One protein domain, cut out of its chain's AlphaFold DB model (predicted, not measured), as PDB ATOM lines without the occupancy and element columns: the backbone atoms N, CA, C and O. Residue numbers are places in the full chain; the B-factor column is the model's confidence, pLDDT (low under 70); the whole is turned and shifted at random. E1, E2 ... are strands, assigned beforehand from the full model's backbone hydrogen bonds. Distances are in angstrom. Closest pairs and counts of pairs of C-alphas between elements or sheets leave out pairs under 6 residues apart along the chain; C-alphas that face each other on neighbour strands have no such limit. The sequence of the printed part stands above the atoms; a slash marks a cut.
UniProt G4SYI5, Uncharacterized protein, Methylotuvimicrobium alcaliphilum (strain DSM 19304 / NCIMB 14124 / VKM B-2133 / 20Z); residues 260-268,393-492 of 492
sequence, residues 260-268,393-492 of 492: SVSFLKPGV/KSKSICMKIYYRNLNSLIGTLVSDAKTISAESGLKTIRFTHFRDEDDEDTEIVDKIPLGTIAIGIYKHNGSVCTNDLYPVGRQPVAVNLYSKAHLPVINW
ATOM      1  N   SER A 260     162.621 121.738 143.046       93.88
ATOM      2  CA  SER A 260     161.674 121.750 141.936       93.88
ATOM      3  C   SER A 260     161.058 123.129 141.739       93.88
ATOM      4  O   SER A 260     160.578 123.756 142.680       93.88
ATOM      5  N   VAL A 261     161.022 123.572 140.489       91.19
ATOM      6  CA  VAL A 261     160.440 124.841 140.066       91.19
ATOM      7  C   VAL A 261     159.382 124.571 139.012       91.19
ATOM      8  O   VAL A 261     159.671 123.943 137.997       91.19
ATOM      9  N   SER A 262     158.164 125.036 139.253       88.69
ATOM     10  CA  SER A 262     157.055 124.978 138.310       88.69
ATOM     11  C   SER A 262     156.932 126.305 137.585       88.69
ATOM     12  O   SER A 262     156.669 127.337 138.198       88.69
ATOM     13  N   PHE A 263     157.107 126.263 136.270       81.25
ATOM     14  CA  PHE A 263     156.949 127.425 135.409       81.25
ATOM     15  C   PHE A 263     155.479 127.563 135.017       81.25
ATOM     16  O   PHE A 263     154.917 126.668 134.376       81.25
ATOM     17  N   LEU A 264     154.869 128.694 135.369       68.50
ATOM     18  CA  LEU A 264     153.578 129.108 134.820       68.50
ATOM     19  C   LEU A 264     153.857 129.977 133.601       68.50
ATOM     20  O   LEU A 264     154.032 131.191 133.701       68.50
ATOM     21  N   LYS A 265     153.940 129.351 132.426       60.84
ATOM     22  CA  LYS A 265     154.044 130.120 131.189       60.84
ATOM     23  C   LYS A 265     152.699 130.835 130.972       60.84
ATOM     24  O   LYS A 265     151.679 130.143 130.938       60.84
ATOM     25  N   PRO A 266     152.652 132.177 130.826       45.16
ATOM     26  CA  PRO A 266     151.455 132.822 130.301       45.16
ATOM     27  C   PRO A 266     151.177 132.189 128.940       45.16
ATOM     28  O   PRO A 266     152.127 131.895 128.216       45.16
ATOM     29  N   GLY A 267     149.913 131.919 128.630       40.84
ATOM     30  CA  GLY A 267     149.468 131.244 127.412       40.84
ATOM     31  C   GLY A 267     149.753 132.019 126.124       40.84
ATOM     32  O   GLY A 267     148.858 132.211 125.321       40.84
ATOM     33  N   VAL A 268     150.994 132.440 125.886       42.81
ATOM     34  CA  VAL A 268     151.534 132.493 124.536       42.81
ATOM     35  C   VAL A 268     151.664 131.046 124.096       42.81
ATOM     36  O   VAL A 268     152.701 130.384 124.258       42.81
ATOM     37  N   LYS A 393     163.394 126.499 120.033       59.38
ATOM     38  CA  LYS A 393     164.377 127.392 120.662       59.38
ATOM     39  C   LYS A 393     164.571 126.902 122.090       59.38
ATOM     40  O   LYS A 393     163.728 127.134 122.959       59.38
ATOM     41  N   SER A 394     165.647 126.159 122.305       69.81
ATOM     42  CA  SER A 394     165.989 125.639 123.605       69.81
ATOM     43  C   SER A 394     166.805 126.711 124.309       69.81
ATOM     44  O   SER A 394     167.697 127.334 123.730       69.81
ATOM     45  N   LYS A 395     166.429 127.025 125.543       81.50
ATOM     46  CA  LYS A 395     167.204 127.923 126.394       81.50
ATOM     47  C   LYS A 395     167.859 127.072 127.465       81.50
ATOM     48  O   LYS A 395     167.203 126.230 128.072       81.50
ATOM     49  N   SER A 396     169.154 127.268 127.662       90.19
ATOM     50  CA  SER A 396     169.853 126.683 128.798       90.19
ATOM     51  C   SER A 396     169.701 127.630 129.983       90.19
ATOM     52  O   SER A 396     169.912 128.839 129.852       90.19
ATOM     53  N   ILE A 397     169.261 127.094 131.113       93.62
ATOM     54  CA  ILE A 397     169.016 127.826 132.354       93.62
ATOM     55  C   ILE A 397     169.662 127.099 133.528       93.62
ATOM     56  O   ILE A 397     169.944 125.907 133.459       93.62
ATOM     57  N   CYS A 398     169.864 127.806 134.622       96.00
ATOM     58  CA  CYS A 398     170.440 127.298 135.862       96.00
ATOM     59  C   CYS A 398     169.732 127.962 137.045       96.00
ATOM     60  O   CYS A 398     169.073 128.994 136.889       96.00
ATOM     61  N   MET A 399     169.845 127.364 138.223       96.50
ATOM     62  CA  MET A 399     169.341 127.935 139.465       96.50
ATOM     63  C   MET A 399     170.511 128.465 140.286       96.50
ATOM     64  O   MET A 399     171.501 127.753 140.449       96.50
ATOM     65  N   LYS A 400     170.353 129.667 140.850       97.12
ATOM     66  CA  LYS A 400     171.191 130.136 141.958       97.12
ATOM     67  C   LYS A 400     170.394 130.152 143.256       97.12
ATOM     68  O   LYS A 400     169.248 130.615 143.276       97.12
ATOM     69  N   ILE A 401     171.003 129.650 144.324       97.12
ATOM     70  CA  ILE A 401     170.483 129.689 145.690       97.12
ATOM     71  C   ILE A 401     171.368 130.620 146.504       97.12
ATOM     72  O   ILE A 401     172.543 130.341 146.704       97.12
ATOM     73  N   TYR A 402     170.782 131.681 147.037       97.19
ATOM     74  CA  TYR A 402     171.419 132.556 148.007       97.19
ATOM     75  C   TYR A 402     171.002 132.117 149.403       97.19
ATOM     76  O   TYR A 402     169.807 132.079 149.722       97.19
ATOM     77  N   TYR A 403     171.975 131.779 150.236       95.75
ATOM     78  CA  TYR A 403     171.745 131.219 151.564       95.75
ATOM     79  C   TYR A 403     172.772 131.755 152.557       95.75
ATOM     80  O   TYR A 403     173.799 132.302 152.169       95.75
ATOM     81  N   ARG A 404     172.497 131.609 153.852       94.12
ATOM     82  CA  ARG A 404     173.468 131.952 154.894       94.12
ATOM     83  C   ARG A 404     174.467 130.810 155.028       94.12
ATOM     84  O   ARG A 404     174.068 129.699 155.369       94.12
ATOM     85  N   ASN A 405     175.731 131.074 154.720       91.00
ATOM     86  CA  ASN A 405     176.808 130.105 154.871       91.00
ATOM     87  C   ASN A 405     177.241 129.989 156.345       91.00
ATOM     88  O   ASN A 405     176.773 130.722 157.217       91.00
ATOM     89  N   LEU A 406     178.164 129.068 156.619       88.19
ATOM     90  CA  LEU A 406     178.641 128.805 157.980       88.19
ATOM     91  C   LEU A 406     179.456 129.961 158.582       88.19
ATOM     92  O   LEU A 406     179.683 129.968 159.784       88.19
ATOM     93  N   ASN A 407     179.848 130.949 157.775       87.06
ATOM     94  CA  ASN A 407     180.558 132.150 158.215       87.06
ATOM     95  C   ASN A 407     179.600 133.323 158.485       87.06
ATOM     96  O   ASN A 407     180.036 134.464 158.624       87.06
ATOM     97  N   SER A 408     178.286 133.068 158.525       88.12
ATOM     98  CA  SER A 408     177.251 134.093 158.721       88.12
ATOM     99  C   SER A 408     177.205 135.171 157.639       88.12
ATOM    100  O   SER A 408     176.715 136.278 157.869       88.12
ATOM    101  N   LEU A 409     177.672 134.833 156.437       91.12
ATOM    102  CA  LEU A 409     177.564 135.647 155.230       91.12
ATOM    103  C   LEU A 409     176.589 134.998 154.245       91.12
ATOM    104  O   LEU A 409     176.182 133.850 154.417       91.12
ATOM    105  N   ILE A 410     176.198 135.736 153.207       94.62
ATOM    106  CA  ILE A 410     175.441 135.150 152.101       94.62
ATOM    107  C   ILE A 410     176.422 134.452 151.162       94.62
ATOM    108  O   ILE A 410     177.288 135.114 150.599       94.62
ATOM    109  N   GLY A 411     176.277 133.136 151.023       94.31
ATOM    110  CA  GLY A 411     176.905 132.353 149.962       94.31
ATOM    111  C   GLY A 411     175.937 132.133 148.803       94.31
ATOM    112  O   GLY A 411     174.714 132.263 148.971       94.31
ATOM    113  N   THR A 412     176.482 131.766 147.646       96.25
ATOM    114  CA  THR A 412     175.697 131.449 146.452       96.25
ATOM    115  C   THR A 412     176.011 130.035 145.995       96.25
ATOM    116  O   THR A 412     177.164 129.697 145.777       96.25
ATOM    117  N   LEU A 413     174.977 129.214 145.817       96.31
ATOM    118  CA  LEU A 413     175.110 127.921 145.156       96.31
ATOM    119  C   LEU A 413     174.540 127.970 143.750       96.31
ATOM    120  O   LEU A 413     173.473 128.548 143.539       96.31
ATOM    121  N   VAL A 414     175.181 127.275 142.821       96.19
ATOM    122  CA  VAL A 414     174.780 127.161 141.419       96.19
ATOM    123  C   VAL A 414     174.469 125.706 141.092       96.19
ATOM    124  O   VAL A 414     175.230 124.806 141.434       96.19
ATOM    125  N   SER A 415     173.334 125.453 140.440       95.81
ATOM    126  CA  SER A 415     172.972 124.114 139.963       95.81
ATOM    127  C   SER A 415     173.625 123.771 138.626       95.81
ATOM    128  O   SER A 415     173.924 124.660 137.829       95.81
ATOM    129  N   ASP A 416     173.617 122.484 138.273       93.31
ATOM    130  CA  ASP A 416     173.817 122.064 136.882       93.31
ATOM    131  C   ASP A 416     172.839 122.772 135.921       93.31
ATOM    132  O   ASP A 416     171.682 123.063 136.264       93.31
ATOM    133  N   ALA A 417     173.283 122.978 134.681       93.62
ATOM    134  CA  ALA A 417     172.455 123.529 133.619       93.62
ATOM    135  C   ALA A 417     171.272 122.608 133.265       93.62
ATOM    136  O   ALA A 417     171.375 121.377 133.228       93.62
ATOM    137  N   LYS A 418     170.133 123.217 132.940       92.19
ATOM    138  CA  LYS A 418     168.930 122.556 132.434       92.19
ATOM    139  C   LYS A 418     168.485 123.208 131.138       92.19
ATOM    140  O   LYS A 418     168.313 124.419 131.052       92.19
ATOM    141  N   THR A 419     168.230 122.375 130.140       86.62
ATOM    142  CA  THR A 419     167.713 122.824 128.851       86.62
ATOM    143  C   THR A 419     166.192 122.818 128.871       86.62
ATOM    144  O   THR A 419     165.556 121.789 129.119       86.62
ATOM    145  N   ILE A 420     165.592 123.963 128.572       81.12
ATOM    146  CA  ILE A 420     164.152 124.105 128.388       81.12
ATOM    147  C   ILE A 420     163.839 124.323 126.915       81.12
ATOM    148  O   ILE A 420     164.272 125.299 126.316       81.12
ATOM    149  N   SER A 421     163.079 123.408 126.316       72.25
ATOM    150  CA  SER A 421     162.342 123.696 125.088       72.25
ATOM    151  C   SER A 421     161.168 124.601 125.441       72.25
ATOM    152  O   SER A 421     160.549 124.434 126.494       72.25
ATOM    153  N   ALA A 422     160.877 125.575 124.586       56.53
ATOM    154  CA  ALA A 422     159.791 126.502 124.863       56.53
ATOM    155  C   ALA A 422     158.387 125.872 124.665       56.53
ATOM    156  O   ALA A 422     157.408 126.484 125.103       56.53
ATOM    157  N   GLU A 423     158.279 124.660 124.106       54.03
ATOM    158  CA  GLU A 423     157.015 123.951 123.851       54.03
ATOM    159  C   GLU A 423     156.166 123.722 125.124       54.03
ATOM    160  O   GLU A 423     156.673 123.503 126.223       54.03
ATOM    161  N   SER A 424     154.853 123.854 124.932       44.81
ATOM    162  CA  SER A 424     153.759 124.168 125.865       44.81
ATOM    163  C   SER A 424     153.620 123.353 127.163       44.81
ATOM    164  O   SER A 424     153.728 122.130 127.152       44.81
ATOM    165  N   GLY A 425     153.197 124.035 128.239       59.84
ATOM    166  CA  GLY A 425     152.624 123.444 129.458       59.84
ATOM    167  C   GLY A 425     153.204 123.986 130.772       59.84
ATOM    168  O   GLY A 425     154.257 124.626 130.783       59.84
ATOM    169  N   LEU A 426     152.521 123.705 131.892       57.75
ATOM    170  CA  LEU A 426     153.091 123.843 133.236       57.75
ATOM    171  C   LEU A 426     154.213 122.808 133.358       57.75
ATOM    172  O   LEU A 426     153.957 121.604 133.380       57.75
ATOM    173  N   LYS A 427     155.463 123.272 133.360       77.81
ATOM    174  CA  LYS A 427     156.641 122.402 133.389       77.81
ATOM    175  C   LYS A 427     157.303 122.514 134.748       77.81
ATOM    176  O   LYS A 427     157.759 123.591 135.125       77.81
ATOM    177  N   THR A 428     157.373 121.400 135.465       86.56
ATOM    178  CA  THR A 428     158.181 121.304 136.679       86.56
ATOM    179  C   THR A 428     159.585 120.849 136.308       86.56
ATOM    180  O   THR A 428     159.776 119.792 135.709       86.56
ATOM    181  N   ILE A 429     160.576 121.661 136.654       90.19
ATOM    182  CA  ILE A 429     161.995 121.401 136.422       90.19
ATOM    183  C   ILE A 429     162.655 121.190 137.768       90.19
ATOM    184  O   ILE A 429     162.454 121.969 138.693       90.19
ATOM    185  N   ARG A 430     163.449 120.129 137.878       94.25
ATOM    186  CA  ARG A 430     164.217 119.817 139.081       94.25
ATOM    187  C   ARG A 430     165.677 120.191 138.855       94.25
ATOM    188  O   ARG A 430     166.303 119.654 137.939       94.25
ATOM    189  N   PHE A 431     166.196 121.094 139.676       95.56
ATOM    190  CA  PHE A 431     167.598 121.516 139.679       95.56
ATOM    191  C   PHE A 431     168.357 120.739 140.752       95.56
ATOM    192  O   PHE A 431     167.842 120.558 141.851       95.56
ATOM    193  N   THR A 432     169.541 120.234 140.417       95.62
ATOM    194  CA  THR A 432     170.335 119.292 141.229       95.62
ATOM    195  C   THR A 432     171.817 119.659 141.163       95.62
ATOM    196  O   THR A 432     172.192 120.474 140.320       95.62
ATOM    197  N   HIS A 433     172.634 119.010 142.003       94.38
ATOM    198  CA  HIS A 433     174.093 119.172 142.066       94.38
ATOM    199  C   HIS A 433     174.504 120.636 142.241       94.38
ATOM    200  O   HIS A 433     175.057 121.268 141.346       94.38
ATOM    201  N   PHE A 434     174.156 121.187 143.398       95.69
ATOM    202  CA  PHE A 434     174.505 122.553 143.751       95.69
ATOM    203  C   PHE A 434     175.979 122.628 144.162       95.69
ATOM    204  O   PHE A 434     176.420 121.807 144.962       95.69
ATOM    205  N   ARG A 435     176.725 123.587 143.615       94.38
ATOM    206  CA  ARG A 435     178.139 123.868 143.939       94.38
ATOM    207  C   ARG A 435     178.301 125.324 144.336       94.38
ATOM    208  O   ARG A 435     177.450 126.129 143.958       94.38
ATOM    209  N   ASP A 436     179.333 125.643 145.104       92.75
ATOM    210  CA  ASP A 436     179.618 127.034 145.460       92.75
ATOM    211  C   ASP A 436     179.990 127.833 144.197       92.75
ATOM    212  O   ASP A 436     180.719 127.338 143.339       92.75
ATOM    213  N   GLU A 437     179.437 129.038 144.041       90.50
ATOM    214  CA  GLU A 437     179.738 129.911 142.898       90.50
ATOM    215  C   GLU A 437     181.185 130.411 142.930       90.50
ATOM    216  O   GLU A 437     181.794 130.592 141.876       90.50
ATOM    217  N   ASP A 438     181.733 130.632 144.128       84.88
ATOM    218  CA  ASP A 438     183.079 131.184 144.294       84.88
ATOM    219  C   ASP A 438     184.178 130.122 144.087       84.88
ATOM    220  O   ASP A 438     185.359 130.464 143.988       84.88
ATOM    221  N   ASP A 439     183.800 128.843 143.996       79.44
ATOM    222  CA  ASP A 439     184.718 127.714 143.844       79.44
ATOM    223  C   ASP A 439     184.039 126.572 143.059       79.44
ATOM    224  O   ASP A 439     183.515 125.611 143.621       79.44
ATOM    225  N   GLU A 440     184.003 126.690 141.725       60.41
ATOM    226  CA  GLU A 440     183.307 125.739 140.835       60.41
ATOM    227  C   GLU A 440     183.903 124.311 140.857       60.41
ATOM    228  O   GLU A 440     183.229 123.365 140.434       60.41
ATOM    229  N   ASP A 441     185.121 124.136 141.390       64.44
ATOM    230  CA  ASP A 441     185.777 122.835 141.598       64.44
ATOM    231  C   ASP A 441     185.353 122.159 142.926       64.44
ATOM    232  O   ASP A 441     185.837 121.071 143.260       64.44
ATOM    233  N   THR A 442     184.426 122.764 143.681       69.44
ATOM    234  CA  THR A 442     183.923 122.220 144.954       69.44
ATOM    235  C   THR A 442     183.077 120.959 144.815       69.44
ATOM    236  O   THR A 442     182.365 120.714 143.834       69.44
ATOM    237  N   GLU A 443     183.118 120.155 145.882       86.06
ATOM    238  CA  GLU A 443     182.179 119.061 146.101       86.06
ATOM    239  C   GLU A 443     180.725 119.557 146.098       86.06
ATOM    240  O   GLU A 443     180.410 120.694 146.448       86.06
ATOM    241  N   ILE A 444     179.810 118.667 145.711       92.12
ATOM    242  CA  ILE A 444     178.380 118.968 145.693       92.12
ATOM    243  C   ILE A 444     177.903 119.293 147.115       92.12
ATOM    244  O   ILE A 444     178.052 118.501 148.047       92.12
ATOM    245  N   VAL A 445     177.253 120.444 147.261       92.19
ATOM    246  CA  VAL A 445     176.647 120.886 148.514       92.19
ATOM    247  C   VAL A 445     175.268 120.249 148.665       92.19
ATOM    248  O   VAL A 445     174.275 120.686 148.084       92.19
ATOM    249  N   ASP A 446     175.198 119.219 149.504       92.56
ATOM    250  CA  ASP A 446     173.969 118.457 149.757       92.56
ATOM    251  C   ASP A 446     173.117 119.006 150.906       92.56
ATOM    252  O   ASP A 446     171.955 118.622 151.062       92.56
ATOM    253  N   LYS A 447     173.675 119.879 151.748       92.69
ATOM    254  CA  LYS A 447     172.995 120.418 152.930       92.69
ATOM    255  C   LYS A 447     173.291 121.897 153.120       92.69
ATOM    256  O   LYS A 447     174.452 122.293 153.147       92.69
ATOM    257  N   ILE A 448     172.245 122.676 153.369       94.50
ATOM    258  CA  ILE A 448     172.343 124.095 153.731       94.50
ATOM    259  C   ILE A 448     171.612 124.373 155.046       94.50
ATOM    260  O   ILE A 448     170.701 123.620 155.393       94.50
ATOM    261  N   PRO A 449     171.975 125.420 155.800       94.31
ATOM    262  CA  PRO A 449     171.251 125.810 157.007       94.31
ATOM    263  C   PRO A 449     169.780 126.126 156.717       94.31
ATOM    264  O   PRO A 449     169.437 126.650 155.655       94.31
ATOM    265  N   LEU A 450     168.908 125.813 157.674       94.19
ATOM    266  CA  LEU A 450     167.506 126.215 157.638       94.19
ATOM    267  C   LEU A 450     167.385 127.741 157.662       94.19
ATOM    268  O   LEU A 450     168.289 128.457 158.093       94.19
ATOM    269  N   GLY A 451     166.248 128.247 157.197       93.31
ATOM    270  CA  GLY A 451     165.990 129.679 157.154       93.31
ATOM    271  C   GLY A 451     165.369 130.146 155.842       93.31
ATOM    272  O   GLY A 451     165.079 129.361 154.942       93.31
ATOM    273  N   THR A 452     165.186 131.459 155.724       93.94
ATOM    274  CA  THR A 452     164.739 132.118 154.489       93.94
ATOM    275  C   THR A 452     165.881 132.237 153.481       93.94
ATOM    276  O   THR A 452     166.793 133.040 153.683       93.94
ATOM    277  N   ILE A 453     165.848 131.474 152.400       95.88
ATOM    278  CA  ILE A 453     166.791 131.582 151.278       95.88
ATOM    279  C   ILE A 453     166.168 132.379 150.134       95.88
ATOM    280  O   ILE A 453     164.961 132.613 150.134       95.88
ATOM    281  N   ALA A 454     166.963 132.807 149.160       96.62
ATOM    282  CA  ALA A 454     166.460 133.411 147.931       96.62
ATOM    283  C   ALA A 454     166.899 132.566 146.749       96.62
ATOM    284  O   ALA A 454     168.049 132.146 146.668       96.62
ATOM    285  N   ILE A 455     165.973 132.317 145.836       96.19
ATOM    286  CA  ILE A 455     166.204 131.464 144.681       96.19
ATOM    287  C   ILE A 455     165.930 132.273 143.429       96.19
ATOM    288  O   ILE A 455     164.884 132.910 143.314       96.19
ATOM    289  N   GLY A 456     166.863 132.233 142.485       95.12
ATOM    290  CA  GLY A 456     166.677 132.803 141.160       95.12
ATOM    291  C   GLY A 456     166.953 131.775 140.070       95.12
ATOM    292  O   GLY A 456     167.812 130.908 140.225       95.12
ATOM    293  N   ILE A 457     166.225 131.882 138.960       94.94
ATOM    294  CA  ILE A 457     166.533 131.159 137.726       94.94
ATOM    295  C   ILE A 457     167.247 132.109 136.777       94.94
ATOM    296  O   ILE A 457     166.759 133.208 136.510       94.94
ATOM    297  N   TYR A 458     168.384 131.670 136.254       95.31
ATOM    298  CA  TYR A 458     169.292 132.468 135.443       95.31
ATOM    299  C   TYR A 458     169.552 131.804 134.096       95.31
ATOM    300  O   TYR A 458     169.362 130.595 133.927       95.31
ATOM    301  N   LYS A 459     169.987 132.592 133.110       93.69
ATOM    302  CA  LYS A 459     170.449 132.061 131.825       93.69
ATOM    303  C   LYS A 459     171.782 131.341 132.012       93.69
ATOM    304  O   LYS A 459     172.649 131.803 132.751       93.69
ATOM    305  N   HIS A 460     171.974 130.268 131.263       93.56
ATOM    306  CA  HIS A 460     173.238 129.551 131.179       93.56
ATOM    307  C   HIS A 460     173.810 129.715 129.768       93.56
ATOM    308  O   HIS A 460     173.114 129.457 128.783       93.56
ATOM    309  N   ASN A 461     175.063 130.158 129.646       90.44
ATOM    310  CA  ASN A 461     175.677 130.448 128.340       90.44
ATOM    311  C   ASN A 461     176.356 129.230 127.684       90.44
ATOM    312  O   ASN A 461     176.884 129.340 126.583       90.44
ATOM    313  N   GLY A 462     176.326 128.075 128.351       86.19
ATOM    314  CA  GLY A 462     176.955 126.832 127.898       86.19
ATOM    315  C   GLY A 462     178.161 126.433 128.744       86.19
ATOM    316  O   GLY A 462     178.410 125.241 128.873       86.19
ATOM    317  N   SER A 463     178.806 127.403 129.394       87.62
ATOM    318  CA  SER A 463     179.930 127.167 130.307       87.62
ATOM    319  C   SER A 463     179.585 127.509 131.752       87.62
ATOM    320  O   SER A 463     179.893 126.725 132.635       87.62
ATOM    321  N   VAL A 464     178.926 128.650 131.982       91.06
ATOM    322  CA  VAL A 464     178.641 129.173 133.324       91.06
ATOM    323  C   VAL A 464     177.201 129.659 133.465       91.06
ATOM    324  O   VAL A 464     176.531 130.055 132.495       91.06
ATOM    325  N   CYS A 465     176.737 129.676 134.711       94.12
ATOM    326  CA  CYS A 465     175.475 130.288 135.093       94.12
ATOM    327  C   CYS A 465     175.623 131.813 135.183       94.12
ATOM    328  O   CYS A 465     176.279 132.347 136.076       94.12
ATOM    329  N   THR A 466     175.010 132.537 134.251       94.56
ATOM    330  CA  THR A 466     175.146 134.000 134.167       94.56
ATOM    331  C   THR A 466     174.393 134.719 135.295       94.56
ATOM    332  O   THR A 466     173.638 134.108 136.050       94.56
ATOM    333  N   ASN A 467     174.554 136.041 135.389       93.38
ATOM    334  CA  ASN A 467     173.777 136.893 136.301       93.38
ATOM    335  C   ASN A 467     172.467 137.416 135.685       93.38
ATOM    336  O   ASN A 467     171.718 138.140 136.340       93.38
ATOM    337  N   ASP A 468     172.152 137.011 134.453       92.25
ATOM    338  CA  ASP A 468     170.909 137.371 133.780       92.25
ATOM    339  C   ASP A 468     169.758 136.483 134.257       92.25
ATOM    340  O   ASP A 468     169.735 135.283 133.977       92.25
ATOM    341  N   LEU A 469     168.755 137.078 134.903       91.19
ATOM    342  CA  LEU A 469     167.541 136.365 135.298       91.19
ATOM    343  C   LEU A 469     166.738 135.881 134.083       91.19
ATOM    344  O   LEU A 469     166.668 136.533 133.032       91.19
ATOM    345  N   TYR A 470     166.102 134.726 134.250       87.50
ATOM    346  CA  TYR A 470     165.230 134.111 133.265       87.50
ATOM    347  C   TYR A 470     163.842 133.827 133.860       87.50
ATOM    348  O   TYR A 470     163.742 133.036 134.795       87.50
ATOM    349  N   PRO A 471     162.750 134.359 133.281       85.44
ATOM    350  CA  PRO A 471     162.720 135.402 132.254       85.44
ATOM    351  C   PRO A 471     163.285 136.745 132.748       85.44
ATOM    352  O   PRO A 471     163.379 136.989 133.951       85.44
ATOM    353  N   VAL A 472     163.627 137.630 131.808       81.06
ATOM    354  CA  VAL A 472     164.099 138.991 132.117       81.06
ATOM    355  C   VAL A 472     163.032 139.751 132.919       81.06
ATOM    356  O   VAL A 472     161.838 139.586 132.678       81.06
ATOM    357  N   GLY A 473     163.460 140.580 133.876       79.50
ATOM    358  CA  GLY A 473     162.569 141.407 134.705       79.50
ATOM    359  C   GLY A 473     162.006 140.713 135.950       79.50
ATOM    360  O   GLY A 473     161.284 141.343 136.722       79.50
ATOM    361  N   ARG A 474     162.339 139.437 136.183       85.69
ATOM    362  CA  ARG A 474     162.065 138.763 137.461       85.69
ATOM    363  C   ARG A 474     163.032 139.222 138.554       85.69
ATOM    364  O   ARG A 474     164.008 139.913 138.288       85.69
ATOM    365  N   GLN A 475     162.726 138.833 139.788       90.38
ATOM    366  CA  GLN A 475     163.576 138.997 140.965       90.38
ATOM    367  C   GLN A 475     163.686 137.643 141.676       90.38
ATOM    368  O   GLN A 475     162.756 136.837 141.559       90.38
ATOM    369  N   PRO A 476     164.784 137.375 142.403       94.12
ATOM    370  CA  PRO A 476     164.887 136.191 143.244       94.12
ATOM    371  C   PRO A 476     163.713 136.093 144.225       94.12
ATOM    372  O   PRO A 476     163.282 137.089 144.808       94.12
ATOM    373  N   VAL A 477     163.190 134.883 144.405       93.19
ATOM    374  CA  VAL A 477     162.048 134.603 145.278       93.19
ATOM    375  C   VAL A 477     162.558 134.122 146.629       93.19
ATOM    376  O   VAL A 477     163.359 133.190 146.691       93.19
ATOM    377  N   ALA A 478     162.077 134.739 147.708       93.88
ATOM    378  CA  ALA A 478     162.362 134.289 149.063       93.88
ATOM    379  C   ALA A 478     161.569 133.014 149.387       93.88
ATOM    380  O   ALA A 478     160.355 132.955 149.187       93.88
ATOM    381  N   VAL A 479     162.254 131.996 149.900       93.06
ATOM    382  CA  VAL A 479     161.694 130.684 150.218       93.06
ATOM    383  C   VAL A 479     162.149 130.269 151.609       93.06
ATOM    384  O   VAL A 479     163.330 130.320 151.935       93.06
ATOM    385  N   ASN A 480     161.200 129.829 152.425       92.81
ATOM    386  CA  ASN A 480     161.455 129.333 153.768       92.81
ATOM    387  C   ASN A 480     161.805 127.843 153.714       92.81
ATOM    388  O   ASN A 480     160.998 127.037 153.247       92.81
ATOM    389  N   LEU A 481     162.990 127.479 154.198       92.44
ATOM    390  CA  LEU A 481     163.400 126.089 154.360       92.44
ATOM    391  C   LEU A 481     163.348 125.671 155.827       92.44
ATOM    392  O   LEU A 481     163.876 126.358 156.701       92.44
ATOM    393  N   TYR A 482     162.760 124.501 156.069       90.81
ATOM    394  CA  TYR A 482     162.635 123.892 157.389       90.81
ATOM    395  C   TYR A 482     163.388 122.567 157.412       90.81
ATOM    396  O   TYR A 482     163.356 121.803 156.442       90.81
ATOM    397  N   SER A 483     164.042 122.266 158.530       88.12
ATOM    398  CA  SER A 483     164.637 120.949 158.728       88.12
ATOM    399  C   SER A 483     163.550 119.873 158.752       88.12
ATOM    400  O   SER A 483     162.437 120.089 159.231       88.12
ATOM    401  N   LYS A 484     163.866 118.700 158.190       84.00
ATOM    402  CA  LYS A 484     162.970 117.526 158.108       84.00
ATOM    403  C   LYS A 484     161.654 117.745 157.336       84.00
ATOM    404  O   LYS A 484     160.835 116.831 157.292       84.00
ATOM    405  N   ALA A 485     161.455 118.901 156.702       84.19
ATOM    406  CA  ALA A 485     160.343 119.137 155.789       84.19
ATOM    407  C   ALA A 485     160.708 118.730 154.354       84.19
ATOM    408  O   ALA A 485     161.881 118.682 153.976       84.19
ATOM    409  N   HIS A 486     159.692 118.459 153.536       86.31
ATOM    410  CA  HIS A 486     159.892 118.313 152.099       86.31
ATOM    411  C   HIS A 486     160.303 119.652 151.481       86.31
ATOM    412  O   HIS A 486     159.790 120.703 151.867       86.31
ATOM    413  N   LEU A 487     161.211 119.604 150.503       89.81
ATOM    414  CA  LEU A 487     161.604 120.793 149.755       89.81
ATOM    415  C   LEU A 487     160.389 121.367 149.010       89.81
ATOM    416  O   LEU A 487     159.620 120.603 148.416       89.81
ATOM    417  N   PRO A 488     160.200 122.695 149.030       86.75
ATOM    418  CA  PRO A 488     159.058 123.320 148.384       86.75
ATOM    419  C   PRO A 488     159.169 123.236 146.860       86.75
ATOM    420  O   PRO A 488     160.259 123.294 146.288       86.75
ATOM    421  N   VAL A 489     158.012 123.161 146.198       87.94
ATOM    422  CA  VAL A 489     157.906 123.431 144.762       87.94
ATOM    423  C   VAL A 489     157.705 124.929 144.586       87.94
ATOM    424  O   VAL A 489     156.731 125.495 145.080       87.94
ATOM    425  N   ILE A 490     158.636 125.573 143.893       88.81
ATOM    426  CA  ILE A 490     158.624 127.022 143.692       88.81
ATOM    427  C   ILE A 490     157.812 127.322 142.443       88.81
ATOM    428  O   ILE A 490     158.115 126.800 141.375       88.81
ATOM    429  N   ASN A 491     156.799 128.174 142.558       87.88
ATOM    430  CA  ASN A 491     156.106 128.699 141.387       87.88
ATOM    431  C   ASN A 491     156.901 129.892 140.861       87.88
ATOM    432  O   ASN A 491     157.043 130.889 141.570       87.88
ATOM    433  N   TRP A 492     157.446 129.752 139.654       85.25
ATOM    434  CA  TRP A 492     158.313 130.743 139.021       85.25
ATOM    435  C   TRP A 492     157.587 131.490 137.912       85.25
ATOM    436  O   TRP A 492     157.088 130.848 136.957       85.25
TER     437      TRP A 492
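This is residues 260 to 268 and 393 to 492 of the 492 residues of an uncharacterized protein of Methylotuvimicrobium alcaliphilum (strain DSM 19304 / NCIMB 14124 / VKM B-2133 / 20Z) (UniProt G4SYI5). Strands wrap into a small, incompletely closed barrel: the long pair E2 and E7 makes one wall, E9 continues it beyond E7, and the small sheet E5, E1 and E10 makes the wall across from it. The ring is open between E9 and E10 and only loosely joined where E5 comes near E2 and E4; the turn of the E2 and E3 hairpin, residues 405 to 409, lies at one end of the whole, and E8 folds back beside residues 457 to 460 of E7. The printed part has 109 residues, all strand in class, with ten named strands, E1 to E10, and no named helix. E5, E1, E10 form a mixed sheet in that order; the other sheet is branched and antiparallel, and E6 pairs with no named strand. The whole is compact, with a radius of gyration of the C-alphas of 14.0 A and spans of 44 by 30 by 22 A.

E1, residues 260 to 263, is an inner strand. E2, residues 394 to 404, is apart from it. E3, residues 410 to 414, forms an antiparallel hairpin with E2, N 401 to O 413 being 2.8 A. E4, residues 418 to 421, is antiparallel to E2, with N 397 and O 418 2.8 A apart, on the same side of E2 as E3. E5, residues 427 to 431, is antiparallel to E1, with N 261 and O 429 2.8 A apart; its closest C-alphas with E2 are Phe 431 and Met 399, 6.7 A. E6 is residues 447 to 449. E7, residues 451 to 460, is antiparallel to E2 on its other side, N 400 to O 456 being 2.9 A. E8, residues 465 to 469, forms a hairpin with E7, N 459 to O 468 being 2.8 A. E9, residues 477 to 481, is antiparallel to E7 on the same side as E8, N 453 to O 479 being 2.8 A. E10, residues 489 to 491, is parallel to E1, with N 262 and O 490 2.8 A apart; E9 and E10 are near each other.

E1 begins at C-alpha 260, (161.674, 121.750, 141.936). E2 is 32.8 A long and ends at C-alpha 404, (173.468, 131.952, 154.894). E7 is 27.0 A long, E3 13.4 A, E5 12.7 A and E9 12.5 A. E10 ends at C-alpha 491, (156.106, 128.699, 141.387).

The C-alphas of Val 268 and Asn 407 are the two farthest apart, 44.5 A. Residues 269 to 392 are not printed; C-alphas 268 and 393 are 14.4 A apart across this cut. The link from E5 to E6, residues 432 to 446, is long. Mean pLDDT of the printed part is 86.2; residues 264 to 268, 393 to 394, 422 to 426 and 440 to 442 are under 70.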